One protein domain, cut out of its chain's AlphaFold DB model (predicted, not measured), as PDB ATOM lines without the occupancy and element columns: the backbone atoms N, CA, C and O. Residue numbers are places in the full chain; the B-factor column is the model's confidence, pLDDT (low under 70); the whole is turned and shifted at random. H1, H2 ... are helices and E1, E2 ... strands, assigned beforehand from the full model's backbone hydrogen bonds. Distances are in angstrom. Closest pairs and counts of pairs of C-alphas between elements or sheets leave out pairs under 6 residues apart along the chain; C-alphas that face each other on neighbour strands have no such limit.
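Overview. This is residues 7 to 120 of the 123 residues of the protein "4-hydroxyphenylacetate 3-monooxygenase" of Virgibacillus halodenitrificans (UniProt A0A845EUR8). H2 lies in the middle of an elongated, loosely joined set of helices: H1 packs on it at a steep slant, and the long link of residues 16 to 37 makes one end of the whole. Towards the other end, H4 and H5 form a narrow, loose V with little contact between them, and short H3 packs on H4, running on into the small hairpin of E1 and E2. The printed part has 114 residues, with five named helices and two named strands in the order H1, H2, H3, E1, E2, H4, H5; the class is mostly helix, and the sheet, E1 - E2, is antiparallel. It is only just loose, close to compact, with a radius of gyration of the C-alphas of 16.2 A and spans of 50 by 32 by 24 A.

Arrangement. H1, residues 7 to 15, and H2, residues 38 to 50, touch; their closest C-alphas, those of Tyr 9 and Gly 45, are 6.4 A apart. They run opposite ways at a steep tilt of 48 degrees. H3, residues 57 to 60, is close to H2 but not clearly touching, with the C-alphas of Leu 50 and Met 60 closest at 7.7 A. E1, residues 61 to 63, and E2, residues 70 to 72, form an antiparallel hairpin, with N 62 and O 71 within hydrogen-bond range at 2.9 A, as are N 71 and O 62 at 2.9 A. H4, residues 81 to 97, touches H3 with residues 86 to 93 alone; the closest C-alphas are those of Met 60 and Met 90, at 5.3 A. H2 and H4 are close but not clearly touching, with the C-alphas of Leu 47 and Trp 94 closest at 6.5 A. H5, residues 106 to 118, runs the opposite way to H4 at a shallow tilt of 23 degrees. These two are close but not clearly touching, with the C-alphas of Ile 91 and Asp 107 closest at 6.8 A. H5 is only just apart from H2, at 8.4 A, and H1 is apart from H4 and H5. In H1, H2 and H4 every O i to N i+4 pair is within hydrogen-bond range, in H5 8 of 9; H3 is too short for such a pair.

Along the chain. H1 begins at C-alpha 7, (56.042, -15.456, 40.336), and is 12.4 A long from first to last C-alpha. H2 measures 18.4 A, H3 5.1 A, E1 7.0 A and E2 6.9 A. H4, the longest helix, begins at C-alpha 81, (31.104, -29.160, 58.961), and measures 24.7 A. H5 measures 18.2 A and ends at C-alpha 118, (46.546, -32.038, 62.925).

Size, cuts and confidence. The two C-alphas farthest apart, those of Thr 25 and Thr 80, are 49.7 A from each other. The link from H1 to H2 is long, with 22 residues, and within it residues 21 to 22 pair antiparallel with residues 25 to 26. The printed part has no cut. Its mean pLDDT is 95.9, and no printed residue is under 70.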
ATOM      1  N   ASN A   7      54.638 -15.866  40.458       97.81
ATOM      2  CA  ASN A   7      56.042 -15.456  40.336       97.81
ATOM      3  C   ASN A   7      56.899 -16.035  41.465       97.81
ATOM      4  O   ASN A   7      57.993 -16.538  41.218       97.81
ATOM      5  N   GLU A   8      56.396 -16.020  42.697       97.75
ATOM      6  CA  GLU A   8      57.065 -16.639  43.843       97.75
ATOM      7  C   GLU A   8      57.156 -18.158  43.689       97.75
ATOM      8  O   GLU A   8      58.190 -18.747  44.004       97.75
ATOM      9  N   TYR A   9      56.118 -18.794  43.144       97.38
ATOM     10  CA  TYR A   9      56.150 -20.206  42.765       97.38
ATOM     11  C   TYR A   9      57.276 -20.509  41.763       97.38
ATOM     12  O   TYR A   9      58.075 -21.418  41.999       97.38
ATOM     13  N   LYS A  10      57.405 -19.721  40.686       96.94
ATOM     14  CA  LYS A  10      58.507 -19.874  39.719       96.94
ATOM     15  C   LYS A  10      59.868 -19.658  40.374       96.94
ATOM     16  O   LYS A  10      60.763 -20.473  40.191       96.94
ATOM     17  N   LYS A  11      60.008 -18.622  41.204       96.88
ATOM     18  CA  LYS A  11      61.247 -18.362  41.948       96.88
ATOM     19  C   LYS A  11      61.641 -19.552  42.827       96.88
ATOM     20  O   LYS A  11      62.806 -19.930  42.852       96.88
ATOM     21  N   ARG A  12      60.677 -20.180  43.511       95.88
ATOM     22  CA  ARG A  12      60.928 -21.396  44.303       95.88
ATOM     23  C   ARG A  12      61.400 -22.554  43.430       95.88
ATOM     24  O   ARG A  12      62.338 -23.233  43.821       95.88
ATOM     25  N   ILE A  13      60.795 -22.759  42.259       95.44
ATOM     26  CA  ILE A  13      61.245 -23.785  41.307       95.44
ATOM     27  C   ILE A  13      62.693 -23.544  40.870       95.44
ATOM     28  O   ILE A  13      63.489 -24.477  40.875       95.44
ATOM     29  N   GLU A  14      63.041 -22.308  40.520       93.38
ATOM     30  CA  GLU A  14      64.398 -21.948  40.097       93.38
ATOM     31  C   GLU A  14      65.432 -22.236  41.198       93.38
ATOM     32  O   GLU A  14      66.503 -22.780  40.936       93.38
ATOM     33  N   GLN A  15      65.074 -21.947  42.451       95.12
ATOM     34  CA  GLN A  15      65.922 -22.179  43.622       95.12
ATOM     35  C   GLN A  15      66.149 -23.657  43.955       95.12
ATOM     36  O   GLN A  15      67.120 -23.960  44.642       95.12
ATOM     37  N   LEU A  16      65.294 -24.577  43.489       93.38
ATOM     38  CA  LEU A  16      65.476 -26.007  43.759       93.38
ATOM     39  C   LEU A  16      66.735 -26.571  43.095       93.38
ATOM     40  O   LEU A  16      67.224 -27.600  43.553       93.38
ATOM     41  N   GLN A  17      67.219 -25.943  42.013       89.50
ATOM     42  CA  GLN A  17      68.344 -26.433  41.203       89.50
ATOM     43  C   GLN A  17      68.230 -27.939  40.898       89.50
ATOM     44  O   GLN A  17      69.213 -28.677  40.931       89.50
ATOM     45  N   ALA A  18      66.998 -28.398  40.652       92.19
ATOM     46  CA  ALA A  18      66.692 -29.812  40.536       92.19
ATOM     47  C   ALA A  18      67.377 -30.424  39.309       92.19
ATOM     48  O   ALA A  18      67.348 -29.861  38.213       92.19
ATOM     49  N   GLU A  19      67.940 -31.616  39.486       94.62
ATOM     50  CA  GLU A  19      68.454 -32.411  38.382       94.62
ATOM     51  C   GLU A  19      67.291 -33.114  37.670       94.62
ATOM     52  O   GLU A  19      66.639 -33.995  38.231       94.62
ATOM     53  N   ILE A  20      67.005 -32.702  36.432       95.00
ATOM     54  CA  ILE A  20      65.866 -33.191  35.647       95.00
ATOM     55  C   ILE A  20      66.382 -33.885  34.389       95.00
ATOM     56  O   ILE A  20      67.231 -33.348  33.679       95.00
ATOM     57  N   TRP A  21      65.829 -35.061  34.092       95.50
ATOM     58  CA  TRP A  21      66.136 -35.846  32.899       95.50
ATOM     59  C   TRP A  21      64.852 -36.163  32.127       95.50
ATOM     60  O   TRP A  21      63.825 -36.475  32.729       95.50
ATOM     61  N   ILE A  22      64.911 -36.099  30.797       95.19
ATOM     62  CA  ILE A  22      63.827 -36.498  29.891       95.19
ATOM     63  C   ILE A  22      64.427 -37.119  28.630       95.19
ATOM     64  O   ILE A  22      65.458 -36.657  28.139       95.19
ATOM     65  N   ASP A  23      63.819 -38.200  28.143       94.69
ATOM     66  CA  ASP A  23      64.252 -38.920  26.936       94.69
ATOM     67  C   ASP A  23      65.758 -39.256  26.924       94.69
ATOM     68  O   ASP A  23      66.447 -39.147  25.913       94.69
ATOM     69  N   GLY A  24      66.293 -39.636  28.091       96.44
ATOM     70  CA  GLY A  24      67.701 -40.008  28.271       96.44
ATOM     71  C   GLY A  24      68.687 -38.835  28.311       96.44
ATOM     72  O   GLY A  24      69.891 -39.060  28.403       96.44
ATOM     73  N   THR A  25      68.206 -37.591  28.277       95.38
ATOM     74  CA  THR A  25      69.046 -36.389  28.307       95.38
ATOM     75  C   THR A  25      68.788 -35.558  29.557       95.38
ATOM     76  O   THR A  25      67.647 -35.387  29.987       95.38
ATOM     77  N   GLN A  26      69.861 -35.033  30.152       95.25
ATOM     78  CA  GLN A  26      69.741 -34.072  31.242       95.25
ATOM     79  C   GLN A  26      69.234 -32.742  30.682       95.25
ATOM     80  O   GLN A  26      69.830 -32.172  29.763       95.25
ATOM     81  N   VAL A  27      68.166 -32.221  31.273       93.38
ATOM     82  CA  VAL A  27      67.635 -30.901  30.951       93.38
ATOM     83  C   VAL A  27      68.590 -29.858  31.508       93.38
ATOM     84  O   VAL A  27      68.834 -29.795  32.711       93.38
ATOM     85  N   LYS A  28      69.133 -29.025  30.623       89.25
ATOM     86  CA  LYS A  28      70.011 -27.910  30.986       89.25
ATOM     87  C   LYS A  28      69.330 -26.587  30.653       89.25
ATOM     88  O   LYS A  28      68.623 -26.480  29.654       89.25
ATOM     89  N   GLY A  29      69.589 -25.566  31.466       87.50
ATOM     90  CA  GLY A  29      69.082 -24.211  31.246       87.50
ATOM     91  C   GLY A  29      67.690 -23.961  31.832       87.50
ATOM     92  O   GLY A  29      67.297 -24.563  32.829       87.50
ATOM     93  N   ASN A  30      66.966 -23.011  31.238       90.31
ATOM     94  CA  ASN A  30      65.711 -22.500  31.782       90.31
ATOM     95  C   ASN A  30      64.532 -23.460  31.530       90.31
ATOM     96  O   ASN A  30      63.997 -23.539  30.421       90.31
ATOM     97  N   ILE A  31      64.070 -24.129  32.586       93.81
ATOM     98  CA  ILE A  31      62.938 -25.064  32.523       93.81
ATOM     99  C   ILE A  31      61.588 -24.381  32.257       93.81
ATOM    100  O   ILE A  31      60.659 -25.039  31.790       93.81
ATOM    101  N   PHE A  32      61.471 -23.070  32.503       94.19
ATOM    102  CA  PHE A  32      60.241 -22.308  32.267       94.19
ATOM    103  C   PHE A  32      59.910 -22.161  30.780       94.19
ATOM    104  O   PHE A  32      58.740 -22.014  30.439       94.19
ATOM    105  N   GLU A  33      60.915 -22.270  29.908       93.94
ATOM    106  CA  GLU A  33      60.755 -22.206  28.450       93.94
ATOM    107  C   GLU A  33      60.794 -23.588  27.784       93.94
ATOM    108  O   GLU A  33      60.451 -23.734  26.608       93.94
ATOM    109  N   HIS A  34      61.170 -24.633  28.531       94.88
ATOM    110  CA  HIS A  34      61.292 -25.976  27.981       94.88
ATOM    111  C   HIS A  34      59.917 -26.510  27.522       94.88
ATOM    112  O   HIS A  34      58.962 -26.490  28.311       94.88
ATOM    113  N   PRO A  35      59.782 -27.036  26.285       94.56
ATOM    114  CA  PRO A  35      58.493 -27.438  25.715       94.56
ATOM    115  C   PRO A  35      57.680 -28.407  26.581       94.56
ATOM    116  O   PRO A  35      56.461 -28.270  26.651       94.56
ATOM    117  N   ALA A  36      58.350 -29.331  27.275       94.69
ATOM    118  CA  ALA A  36      57.699 -30.314  28.140       94.69
ATOM    119  C   ALA A  36      57.053 -29.714  29.408       94.69
ATOM    120  O   ALA A  36      56.070 -30.261  29.899       94.69
ATOM    121  N   TRP A  37      57.564 -28.589  29.934       94.75
ATOM    122  CA  TRP A  37      57.131 -28.055  31.237       94.75
ATOM    123  C   TRP A  37      56.512 -26.663  31.189       94.75
ATOM    124  O   TRP A  37      55.698 -26.339  32.056       94.75
ATOM    125  N   LYS A  38      56.819 -25.844  30.175       96.25
ATOM    126  CA  LYS A  38      56.338 -24.454  30.098       96.25
ATOM    127  C   LYS A  38      54.823 -24.327  30.290       96.25
ATOM    128  O   LYS A  38      54.352 -23.431  30.986       96.25
ATOM    129  N   GLY A  39      54.054 -25.262  29.722       96.88
ATOM    130  CA  GLY A  39      52.595 -25.280  29.818       96.88
ATOM    131  C   GLY A  39      52.098 -25.547  31.238       96.88
ATOM    132  O   GLY A  39      51.276 -24.786  31.756       96.88
ATOM    133  N   ILE A  40      52.617 -26.593  31.890       96.44
ATOM    134  CA  ILE A  40      52.188 -26.960  33.244       96.44
ATOM    135  C   ILE A  40      52.674 -25.949  34.282       96.44
ATOM    136  O   ILE A  40      51.895 -25.559  35.146       96.44
ATOM    137  N   ILE A  41      53.901 -25.430  34.155       96.88
ATOM    138  CA  ILE A  41      54.416 -24.409  35.077       96.88
ATOM    139  C   ILE A  41      53.593 -23.124  34.961       96.88
ATOM    140  O   ILE A  41      53.224 -22.543  35.980       96.88
ATOM    141  N   LYS A  42      53.244 -22.695  33.741       97.31
ATOM    142  CA  LYS A  42      52.341 -21.554  33.544       97.31
ATOM    143  C   LYS A  42      50.974 -21.800  34.189       97.31
ATOM    144  O   LYS A  42      50.486 -20.937  34.910       97.31
ATOM    145  N   SER A  43      50.383 -22.969  33.949       97.62
ATOM    146  CA  SER A  43      49.045 -23.310  34.452       97.62
ATOM    147  C   SER A  43      49.010 -23.393  35.980       97.62
ATOM    148  O   SER A  43      48.110 -22.849  36.605       97.62
ATOM    149  N   GLN A  44      50.019 -24.009  36.597       97.50
ATOM    150  CA  GLN A  44      50.128 -24.092  38.053       97.50
ATOM    151  C   GLN A  44      50.438 -22.728  38.679       97.50
ATOM    152  O   GLN A  44      49.881 -22.405  39.723       97.50
ATOM    153  N   GLY A  45      51.253 -21.893  38.024       97.94
ATOM    154  CA  GLY A  45      51.457 -20.501  38.432       97.94
ATOM    155  C   GLY A  45      50.146 -19.711  38.489       97.94
ATOM    156  O   GLY A  45      49.898 -19.029  39.478       97.94
ATOM    157  N   ALA A  46      49.262 -19.896  37.505       97.62
ATOM    158  CA  ALA A  46      47.946 -19.257  37.500       97.62
ATOM    159  C   ALA A  46      47.047 -19.707  38.671       97.62
ATOM    160  O   ALA A  46      46.258 -18.908  39.168       97.62
ATOM    161  N   LEU A  47      47.180 -20.947  39.166       97.31
ATOM    162  CA  LEU A  47      46.467 -21.386  40.379       97.31
ATOM    163  C   LEU A  47      46.941 -20.640  41.631       97.31
ATOM    164  O   LEU A  47      46.133 -20.347  42.515       97.31
ATOM    165  N   TYR A  48      48.238 -20.337  41.709       97.75
ATOM    166  CA  TYR A  48      48.799 -19.539  42.795       97.75
ATOM    167  C   TYR A  48      48.314 -18.090  42.730       97.75
ATOM    168  O   TYR A  48      47.906 -17.560  43.762       97.75
ATOM    169  N   ASP A  49      48.279 -17.489  41.537       98.00
ATOM    170  CA  ASP A  49      47.723 -16.145  41.319       98.00
ATOM    171  C   ASP A  49      46.232 -16.073  41.687       98.00
ATOM    172  O   ASP A  49      45.803 -15.116  42.333       98.00
ATOM    173  N   LEU A  50      45.460 -17.129  41.394       96.62
ATOM    174  CA  LEU A  50      44.029 -17.217  41.710       96.62
ATOM    175  C   LEU A  50      43.722 -17.008  43.203       96.62
ATOM    176  O   LEU A  50      42.646 -16.528  43.550       96.62
ATOM    177  N   GLN A  51      44.663 -17.332  44.096       96.06
ATOM    178  CA  GLN A  51      44.497 -17.112  45.538       96.06
ATOM    179  C   GLN A  51      44.417 -15.628  45.923       96.06
ATOM    180  O   GLN A  51      43.903 -15.303  46.993       96.06
ATOM    181  N   PHE A  52      44.922 -14.739  45.067       96.00
ATOM    182  CA  PHE A  52      44.961 -13.292  45.287       96.00
ATOM    183  C   PHE A  52      43.886 -12.544  44.504       96.00
ATOM    184  O   PHE A  52      43.747 -11.334  44.685       96.00
ATOM    185  N   GLU A  53      43.109 -13.239  43.670       96.75
ATOM    186  CA  GLU A  53      42.000 -12.628  42.948       96.75
ATOM    187  C   GLU A  53      40.979 -12.061  43.945       96.75
ATOM    188  O   GLU A  53      40.426 -12.825  44.742       96.75
ATOM    189  N   PRO A  54      40.670 -10.747  43.918       96.56
ATOM    190  CA  PRO A  54      39.859 -10.109  44.956       96.56
ATOM    191  C   PRO A  54      38.497 -10.771  45.184       96.56
ATOM    192  O   PRO A  54      38.007 -10.810  46.305       96.56
ATOM    193  N   LYS A  55      37.896 -11.324  44.122       96.94
ATOM    194  CA  LYS A  55      36.590 -11.999  44.173       96.94
ATOM    195  C   LYS A  55      36.641 -13.398  44.785       96.94
ATOM    196  O   LYS A  55      35.604 -13.919  45.174       96.94
ATOM    197  N   LEU A  56      37.817 -14.017  44.806       96.81
ATOM    198  CA  LEU A  56      38.010 -15.389  45.268       96.81
ATOM    199  C   LEU A  56      38.837 -15.455  46.549       96.81
ATOM    200  O   LEU A  56      38.840 -16.496  47.191       96.81
ATOM    201  N   LYS A  57      39.499 -14.368  46.953       95.38
ATOM    202  CA  LYS A  57      40.413 -14.319  48.100       95.38
ATOM    203  C   LYS A  57      39.860 -15.011  49.351       95.38
ATOM    204  O   LYS A  57      40.564 -15.838  49.928       95.38
ATOM    205  N   ASP A  58      38.608 -14.746  49.718       96.50
ATOM    206  CA  ASP A  58      37.977 -15.315  50.923       96.50
ATOM    207  C   ASP A  58      37.596 -16.799  50.777       96.50
ATOM    208  O   ASP A  58      37.463 -17.516  51.766       96.50
ATOM    209  N   ILE A  59      37.445 -17.279  49.541       98.06
ATOM    210  CA  ILE A  59      37.260 -18.703  49.234       98.06
ATOM    211  C   ILE A  59      38.623 -19.404  49.244       98.06
ATOM    212  O   ILE A  59      38.773 -20.500  49.782       98.06
ATOM    213  N   MET A  60      39.635 -18.771  48.648       98.00
ATOM    214  CA  MET A  60      40.945 -19.371  48.410       98.00
ATOM    215  C   MET A  60      41.849 -19.364  49.638       98.00
ATOM    216  O   MET A  60      42.738 -20.211  49.752       98.00
ATOM    217  N   THR A  61      41.644 -18.422  50.556       97.88
ATOM    218  CA  THR A  61      42.529 -18.185  51.696       97.88
ATOM    219  C   THR A  61      41.751 -17.864  52.970       97.88
ATOM    220  O   THR A  61      40.593 -17.469  52.922       97.88
ATOM    221  N   TYR A  62      42.395 -18.031  54.123       97.38
ATOM    222  CA  TYR A  62      41.893 -17.590  55.425       97.38
ATOM    223  C   TYR A  62      43.017 -16.906  56.208       97.38
ATOM    224  O   TYR A  62      44.193 -17.160  55.933       97.38
ATOM    225  N   SER A  63      42.669 -16.053  57.175       97.00
ATOM    226  CA  SER A  63      43.669 -15.458  58.066       97.00
ATOM    227  C   SER A  63      44.217 -16.521  59.025       97.00
ATOM    228  O   SER A  63      43.466 -17.231  59.706       97.00
ATOM    229  N   SER A  64      45.540 -16.661  59.048       94.94
ATOM    230  CA  SER A  64      46.249 -17.548  59.963       94.94
ATOM    231  C   SER A  64      46.005 -17.119  61.414       94.94
ATOM    232  O   SER A  64      46.379 -16.007  61.780       94.94
ATOM    233  N   PRO A  65      45.513 -18.003  62.301       91.75
ATOM    234  CA  PRO A  65      45.313 -17.655  63.709       91.75
ATOM    235  C   PRO A  65      46.626 -17.369  64.460       91.75
ATOM    236  O   PRO A  65      46.588 -16.872  65.579       91.75
ATOM    237  N   LEU A  66      47.783 -17.710  63.873       92.00
ATOM    238  CA  LEU A  66      49.102 -17.511  64.479       92.00
ATOM    239  C   LEU A  66      49.804 -16.233  64.007       92.00
ATOM    240  O   LEU A  66      50.633 -15.705  64.740       92.00
ATOM    241  N   SER A  67      49.537 -15.778  62.779       93.88
ATOM    242  CA  SER A  67      50.297 -14.685  62.149       93.88
ATOM    243  C   SER A  67      49.441 -13.598  61.507       93.88
ATOM    244  O   SER A  67      49.998 -12.614  61.037       93.88
ATOM    245  N   ASP A  68      48.121 -13.775  61.449       94.12
ATOM    246  CA  ASP A  68      47.164 -12.932  60.715       94.12
ATOM    247  C   ASP A  68      47.423 -12.823  59.194       94.12
ATOM    248  O   ASP A  68      46.721 -12.142  58.451       94.12
ATOM    249  N   GLU A  69      48.424 -13.543  58.682       95.94
ATOM    250  CA  GLU A  69      48.714 -13.610  57.256       95.94
ATOM    251  C   GLU A  69      47.708 -14.514  56.538       95.94
ATOM    252  O   GLU A  69      47.308 -15.565  57.048       95.94
ATOM    253  N   GLN A  70      47.362 -14.155  55.299       96.50
ATOM    254  CA  GLN A  70      46.511 -14.993  54.459       96.50
ATOM    255  C   GLN A  70      47.240 -16.279  54.069       96.50
ATOM    256  O   GLN A  70      48.295 -16.256  53.431       96.50
ATOM    257  N   VAL A  71      46.640 -17.414  54.405       97.12
ATOM    258  CA  VAL A  71      47.136 -18.755  54.090       97.12
ATOM    259  C   VAL A  71      46.108 -19.507  53.250       97.12
ATOM    260  O   VAL A  71      44.906 -19.291  53.384       97.12
ATOM    261  N   GLY A  72      46.563 -20.392  52.361       97.12
ATOM    262  CA  GLY A  72      45.662 -21.145  51.481       97.12
ATOM    263  C   GLY A  72      44.668 -22.014  52.262       97.12
ATOM    264  O   GLY A  72      45.060 -22.735  53.183       97.12
ATOM    265  N   MET A  73      43.394 -22.016  51.857       97.88
ATOM    266  CA  MET A  73      42.300 -22.746  52.525       97.88
ATOM    267  C   MET A  73      42.562 -24.257  52.640       97.88
ATOM    268  O   MET A  73      42.066 -24.916  53.549       97.88
ATOM    269  N   SER A  74      43.409 -24.827  51.777       96.75
ATOM    270  CA  SER A  74      43.805 -26.243  51.826       96.75
ATOM    271  C   SER A  74      44.591 -26.602  53.084       96.75
ATOM    272  O   SER A  74      44.710 -27.785  53.405       96.75
ATOM    273  N   TYR A  75      45.127 -25.610  53.799       96.81
ATOM    274  CA  TYR A  75      45.802 -25.795  55.082       96.81
ATOM    275  C   TYR A  75      44.863 -25.691  56.290       96.81
ATOM    276  O   TYR A  75      45.274 -26.071  57.386       96.81
ATOM    277  N   LEU A  76      43.611 -25.244  56.110       96.88
ATOM    278  CA  LEU A  76      42.635 -25.128  57.196       96.88
ATOM    279  C   LEU A  76      42.417 -26.495  57.847       96.88
ATOM    280  O   LEU A  76      41.942 -27.409  57.180       96.88
ATOM    281  N   GLN A  77      42.724 -26.649  59.132       96.25
ATOM    282  CA  GLN A  77      42.412 -27.879  59.860       96.25
ATOM    283  C   GLN A  77      40.912 -27.909  60.173       96.25
ATOM    284  O   GLN A  77      40.476 -27.129  61.021       96.25
ATOM    285  N   PRO A  78      40.103 -28.763  59.521       96.00
ATOM    286  CA  PRO A  78      38.663 -28.718  59.718       96.00
ATOM    287  C   PRO A  78      38.296 -29.252  61.106       96.00
ATOM    288  O   PRO A  78      38.698 -30.357  61.474       96.00
ATOM    289  N   LYS A  79      37.527 -28.476  61.874       96.00
ATOM    290  CA  LYS A  79      36.966 -28.880  63.178       96.00
ATOM    291  C   LYS A  79      35.438 -28.945  63.146       96.00
ATOM    292  O   LYS A  79      34.830 -29.537  64.033       96.00
ATOM    293  N   THR A  80      34.830 -28.365  62.115       98.06
ATOM    294  CA  THR A  80      33.380 -28.255  61.925       98.06
ATOM    295  C   THR A  80      32.958 -28.700  60.522       98.06
ATOM    296  O   THR A  80      33.792 -28.892  59.630       98.06
ATOM    297  N   LYS A  81      31.647 -28.866  60.300       98.38
ATOM    298  CA  LYS A  81      31.104 -29.160  58.961       98.38
ATOM    299  C   LYS A  81      31.318 -27.984  58.013       98.38
ATOM    300  O   LYS A  81      31.587 -28.174  56.830       98.38
ATOM    301  N   GLU A  82      31.243 -26.776  58.544       98.44
ATOM    302  CA  GLU A  82      31.433 -25.522  57.833       98.44
ATOM    303  C   GLU A  82      32.874 -25.402  57.322       98.44
ATOM    304  O   GLU A  82      33.092 -24.973  56.190       98.44
ATOM    305  N   ASP A  83      33.867 -25.870  58.085       97.94
ATOM    306  CA  ASP A  83      35.254 -25.931  57.608       97.94
ATOM    307  C   ASP A  83      35.419 -26.906  56.439       97.94
ATOM    308  O   ASP A  83      36.149 -26.625  55.486       97.94
ATOM    309  N   LEU A  84      34.725 -28.049  56.479       98.25
ATOM    310  CA  LEU A  84      34.723 -29.000  55.365       98.25
ATOM    311  C   LEU A  84      34.105 -28.376  54.108       98.25
ATOM    312  O   LEU A  84      34.625 -28.580  53.010       98.25
ATOM    313  N   VAL A  85      33.039 -27.588  54.265       98.56
ATOM    314  CA  VAL A  85      32.415 -26.828  53.171       98.56
ATOM    315  C   VAL A  85      33.397 -25.818  52.573       98.56
ATOM    316  O   VAL A  85      33.614 -25.859  51.362       98.56
ATOM    317  N   LYS A  86      34.065 -25.002  53.400       98.38
ATOM    318  CA  LYS A  86      35.083 -24.034  52.941       98.38
ATOM    319  C   LYS A  86      36.211 -24.712  52.165       98.38
ATOM    320  O   LYS A  86      36.582 -24.277  51.077       98.38
ATOM    321  N   ARG A  87      36.738 -25.821  52.696       97.94
ATOM    322  CA  ARG A  87      37.783 -26.606  52.020       97.94
ATOM    323  C   ARG A  87      37.304 -27.141  50.676       97.94
ATOM    324  O   ARG A  87      38.019 -27.007  49.687       97.94
ATOM    325  N   ARG A  88      36.110 -27.740  50.634       98.25
ATOM    326  CA  ARG A  88      35.505 -28.265  49.403       98.25
ATOM    327  C   ARG A  88      35.373 -27.169  48.350       98.25
ATOM    328  O   ARG A  88      35.730 -27.405  47.203       98.25
ATOM    329  N   GLU A  89      34.858 -26.003  48.725       98.38
ATOM    330  CA  GLU A  89      34.658 -24.880  47.805       98.38
ATOM    331  C   GLU A  89      35.975 -24.396  47.214       98.38
ATOM    332  O   GLU A  89      36.073 -24.273  45.996       98.38
ATOM    333  N   MET A  90      37.014 -24.228  48.036       97.88
ATOM    334  CA  MET A  90      38.334 -23.865  47.525       97.88
ATOM    335  C   MET A  90      38.897 -24.913  46.557       97.88
ATOM    336  O   MET A  90      39.319 -24.571  45.453       97.88
ATOM    337  N   ILE A  91      38.867 -26.193  46.942       97.69
ATOM    338  CA  ILE A  91      39.369 -27.293  46.102       97.69
ATOM    339  C   ILE A  91      38.622 -27.323  44.761       97.69
ATOM    340  O   ILE A  91      39.233 -27.504  43.708       97.69
ATOM    341  N   GLN A  92      37.307 -27.082  44.773       97.94
ATOM    342  CA  GLN A  92      36.518 -26.973  43.547       97.94
ATOM    343  C   GLN A  92      36.947 -25.786  42.678       97.94
ATOM    344  O   GLN A  92      37.014 -25.954  41.464       97.94
ATOM    345  N   GLN A  93      37.292 -24.627  43.250       97.69
ATOM    346  CA  GLN A  93      37.807 -23.493  42.468       97.69
ATOM    347  C   GLN A  93      39.097 -23.855  41.718       97.69
ATOM    348  O   GLN A  93      39.209 -23.591  40.519       97.69
ATOM    349  N   TRP A  94      40.054 -24.517  42.378       97.12
ATOM    350  CA  TRP A  94      41.272 -24.990  41.706       97.12
ATOM    351  C   TRP A  94      41.002 -26.088  40.675       97.12
ATOM    352  O   TRP A  94      41.579 -26.060  39.584       97.12
ATOM    353  N   ALA A  95      40.089 -27.017  40.961       97.81
ATOM    354  CA  ALA A  95      39.691 -28.037  39.997       97.81
ATOM    355  C   ALA A  95      39.075 -27.407  38.735       97.81
ATOM    356  O   ALA A  95      39.484 -27.743  37.624       97.81
ATOM    357  N   LEU A  96      38.158 -26.447  38.889       97.31
ATOM    358  CA  LEU A  96      37.512 -25.736  37.779       97.31
ATOM    359  C   LEU A  96      38.523 -24.973  36.916       97.31
ATOM    360  O   LEU A  96      38.432 -25.027  35.692       97.31
ATOM    361  N   ALA A  97      39.533 -24.347  37.524       96.06
ATOM    362  CA  ALA A  97      40.582 -23.627  36.796       96.06
ATOM    363  C   ALA A  97      41.397 -24.520  35.838       96.06
ATOM    364  O   ALA A  97      41.988 -24.024  34.880       96.06
ATOM    365  N   SER A  98      41.412 -25.838  36.065       95.06
ATOM    366  CA  SER A  98      42.048 -26.820  35.177       95.06
ATOM    367  C   SER A  98      41.057 -27.747  34.467       95.06
ATOM    368  O   SER A  98      41.482 -28.716  33.839       95.06
ATOM    369  N   ASN A  99      39.748 -27.489  34.571       96.25
ATOM    370  CA  ASN A  99      38.683 -28.407  34.145       96.25
ATOM    371  C   ASN A  99      38.863 -29.840  34.693       96.25
ATOM    372  O   ASN A  99      38.556 -30.819  34.020       96.25
ATOM    373  N   GLY A 100      39.425 -29.970  35.897       95.50
ATOM    374  CA  GLY A 100      39.724 -31.249  36.543       95.50
ATOM    375  C   GLY A 100      40.943 -31.994  35.989       95.50
ATOM    376  O   GLY A 100      41.232 -33.095  36.451       95.50
ATOM    377  N   MET A 101      41.684 -31.422  35.035       96.31
ATOM    378  CA  MET A 101      42.809 -32.109  34.386       96.31
ATOM    379  C   MET A 101      44.087 -32.120  35.236       96.31
ATOM    380  O   MET A 101      44.937 -32.995  35.061       96.31
ATOM    381  N   MET A 102      44.249 -31.176  36.168       96.38
ATOM    382  CA  MET A 102      45.418 -31.120  37.050       96.38
ATOM    383  C   MET A 102      45.181 -31.914  38.343       96.38
ATOM    384  O   MET A 102      44.909 -31.347  39.392       96.38
ATOM    385  N   GLY A 103      45.340 -33.241  38.297       92.75
ATOM    386  CA  GLY A 103      45.110 -34.116  39.464       92.75
ATOM    387  C   GLY A 103      46.156 -34.028  40.591       92.75
ATOM    388  O   GLY A 103      46.010 -34.677  41.627       92.75
ATOM    389  N   ARG A 104      47.238 -33.267  40.389       95.44
ATOM    390  CA  ARG A 104      48.326 -33.042  41.360       95.44
ATOM    391  C   ARG A 104      48.542 -31.554  41.644       95.44
ATOM    392  O   ARG A 104      49.672 -31.121  41.854       95.44
ATOM    393  N   SER A 105      47.464 -30.775  41.634       96.06
ATOM    394  CA  SER A 105      47.490 -29.392  42.105       96.06
ATOM    395  C   SER A 105      47.934 -29.313  43.580       96.06
ATOM    396  O   SER A 105      47.861 -30.308  44.313       96.06
ATOM    397  N   PRO A 106      48.444 -28.154  44.037       95.19
ATOM    398  CA  PRO A 106      49.080 -28.047  45.354       95.19
ATOM    399  C   PRO A 106      48.203 -28.468  46.548       95.19
ATOM    400  O   PRO A 106      48.723 -28.952  47.552       95.19
ATOM    401  N   ASP A 107      46.880 -28.334  46.454       95.44
ATOM    402  CA  ASP A 107      45.905 -28.649  47.513       95.44
ATOM    403  C   ASP A 107      45.966 -30.111  47.943       95.44
ATOM    404  O   ASP A 107      45.741 -30.416  49.121       95.44
ATOM    405  N   TYR A 108      46.341 -30.996  47.018       95.00
ATOM    406  CA  TYR A 108      46.544 -32.410  47.292       95.00
ATOM    407  C   TYR A 108      47.608 -32.621  48.382       95.00
ATOM    408  O   TYR A 108      47.318 -33.200  49.430       95.00
ATOM    409  N   MET A 109      48.825 -32.097  48.190       95.69
ATOM    410  CA  MET A 109      49.903 -32.250  49.180       95.69
ATOM    411  C   MET A 109      49.719 -31.342  50.398       95.69
ATOM    412  O   MET A 109      50.090 -31.729  51.507       95.69
ATOM    413  N   ASN A 110      49.084 -30.179  50.234       96.00
ATOM    414  CA  ASN A 110      48.733 -29.314  51.364       96.00
ATOM    415  C   ASN A 110      47.822 -30.049  52.362       96.00
ATOM    416  O   ASN A 110      47.972 -29.886  53.572       96.00
ATOM    417  N   THR A 111      46.914 -30.900  51.867       95.25
ATOM    418  CA  THR A 111      46.049 -31.742  52.707       95.25
ATOM    419  C   THR A 111      46.850 -32.757  53.519       95.25
ATOM    420  O   THR A 111      46.563 -32.936  54.701       95.25
ATOM    421  N   VAL A 112      47.884 -33.370  52.932       95.38
ATOM    422  CA  VAL A 112      48.781 -34.289  53.656       95.38
ATOM    423  C   VAL A 112      49.502 -33.554  54.784       95.38
ATOM    424  O   VAL A 112      49.480 -34.010  55.926       95.38
ATOM    425  N   LEU A 113      50.080 -32.383  54.498       95.44
ATOM    426  CA  LEU A 113      50.771 -31.589  55.517       95.44
ATOM    427  C   LEU A 113      49.822 -31.148  56.641       95.44
ATOM    428  O   LEU A 113      50.166 -31.241  57.817       95.44
ATOM    429  N   MET A 114      48.613 -30.709  56.284       95.50
ATOM    430  CA  MET A 114      47.563 -30.348  57.238       95.50
ATOM    431  C   MET A 114      47.187 -31.533  58.139       95.50
ATOM    432  O   MET A 114      47.071 -31.357  59.352       95.50
ATOM    433  N   ALA A 115      47.034 -32.735  57.575       95.44
ATOM    434  CA  ALA A 115      46.691 -33.939  58.332       95.44
ATOM    435  C   ALA A 115      47.808 -34.355  59.301       95.44
ATOM    436  O   ALA A 115      47.523 -34.670  60.459       95.44
ATOM    437  N   LEU A 116      49.073 -34.285  58.863       95.31
ATOM    438  CA  LEU A 116      50.239 -34.521  59.723       95.31
ATOM    439  C   LEU A 116      50.268 -33.529  60.892       95.31
ATOM    440  O   LEU A 116      50.344 -33.943  62.044       95.31
ATOM    441  N   ALA A 117      50.119 -32.231  60.612       93.88
ATOM    442  CA  ALA A 117      50.089 -31.197  61.647       93.88
ATOM    443  C   ALA A 117      48.906 -31.367  62.615       93.88
ATOM    444  O   ALA A 117      49.054 -31.176  63.819       93.88
ATOM    445  N   SER A 118      47.738 -31.769  62.106       93.19
ATOM    446  CA  SER A 118      46.546 -32.038  62.925       93.19
ATOM    447  C   SER A 118      46.721 -33.239  63.853       93.19
ATOM    448  O   SER A 118      46.027 -33.330  64.863       93.19
ATOM    449  N   SER A 119      47.630 -34.153  63.506       93.88
ATOM    450  CA  SER A 119      47.884 -35.396  64.240       93.88
ATOM    451  C   SER A 119      49.158 -35.339  65.084       93.88
ATOM    452  O   SER A 119      49.516 -36.334  65.704       93.88
ATOM    453  N   ALA A 120      49.839 -34.189  65.136       94.00
ATOM    454  CA  ALA A 120      51.143 -34.050  65.783       94.00
ATOM    455  C   ALA A 120      51.136 -34.403  67.281       94.00
ATOM    456  O   ALA A 120      52.164 -34.802  67.802       94.00
TER     457      ALA A 120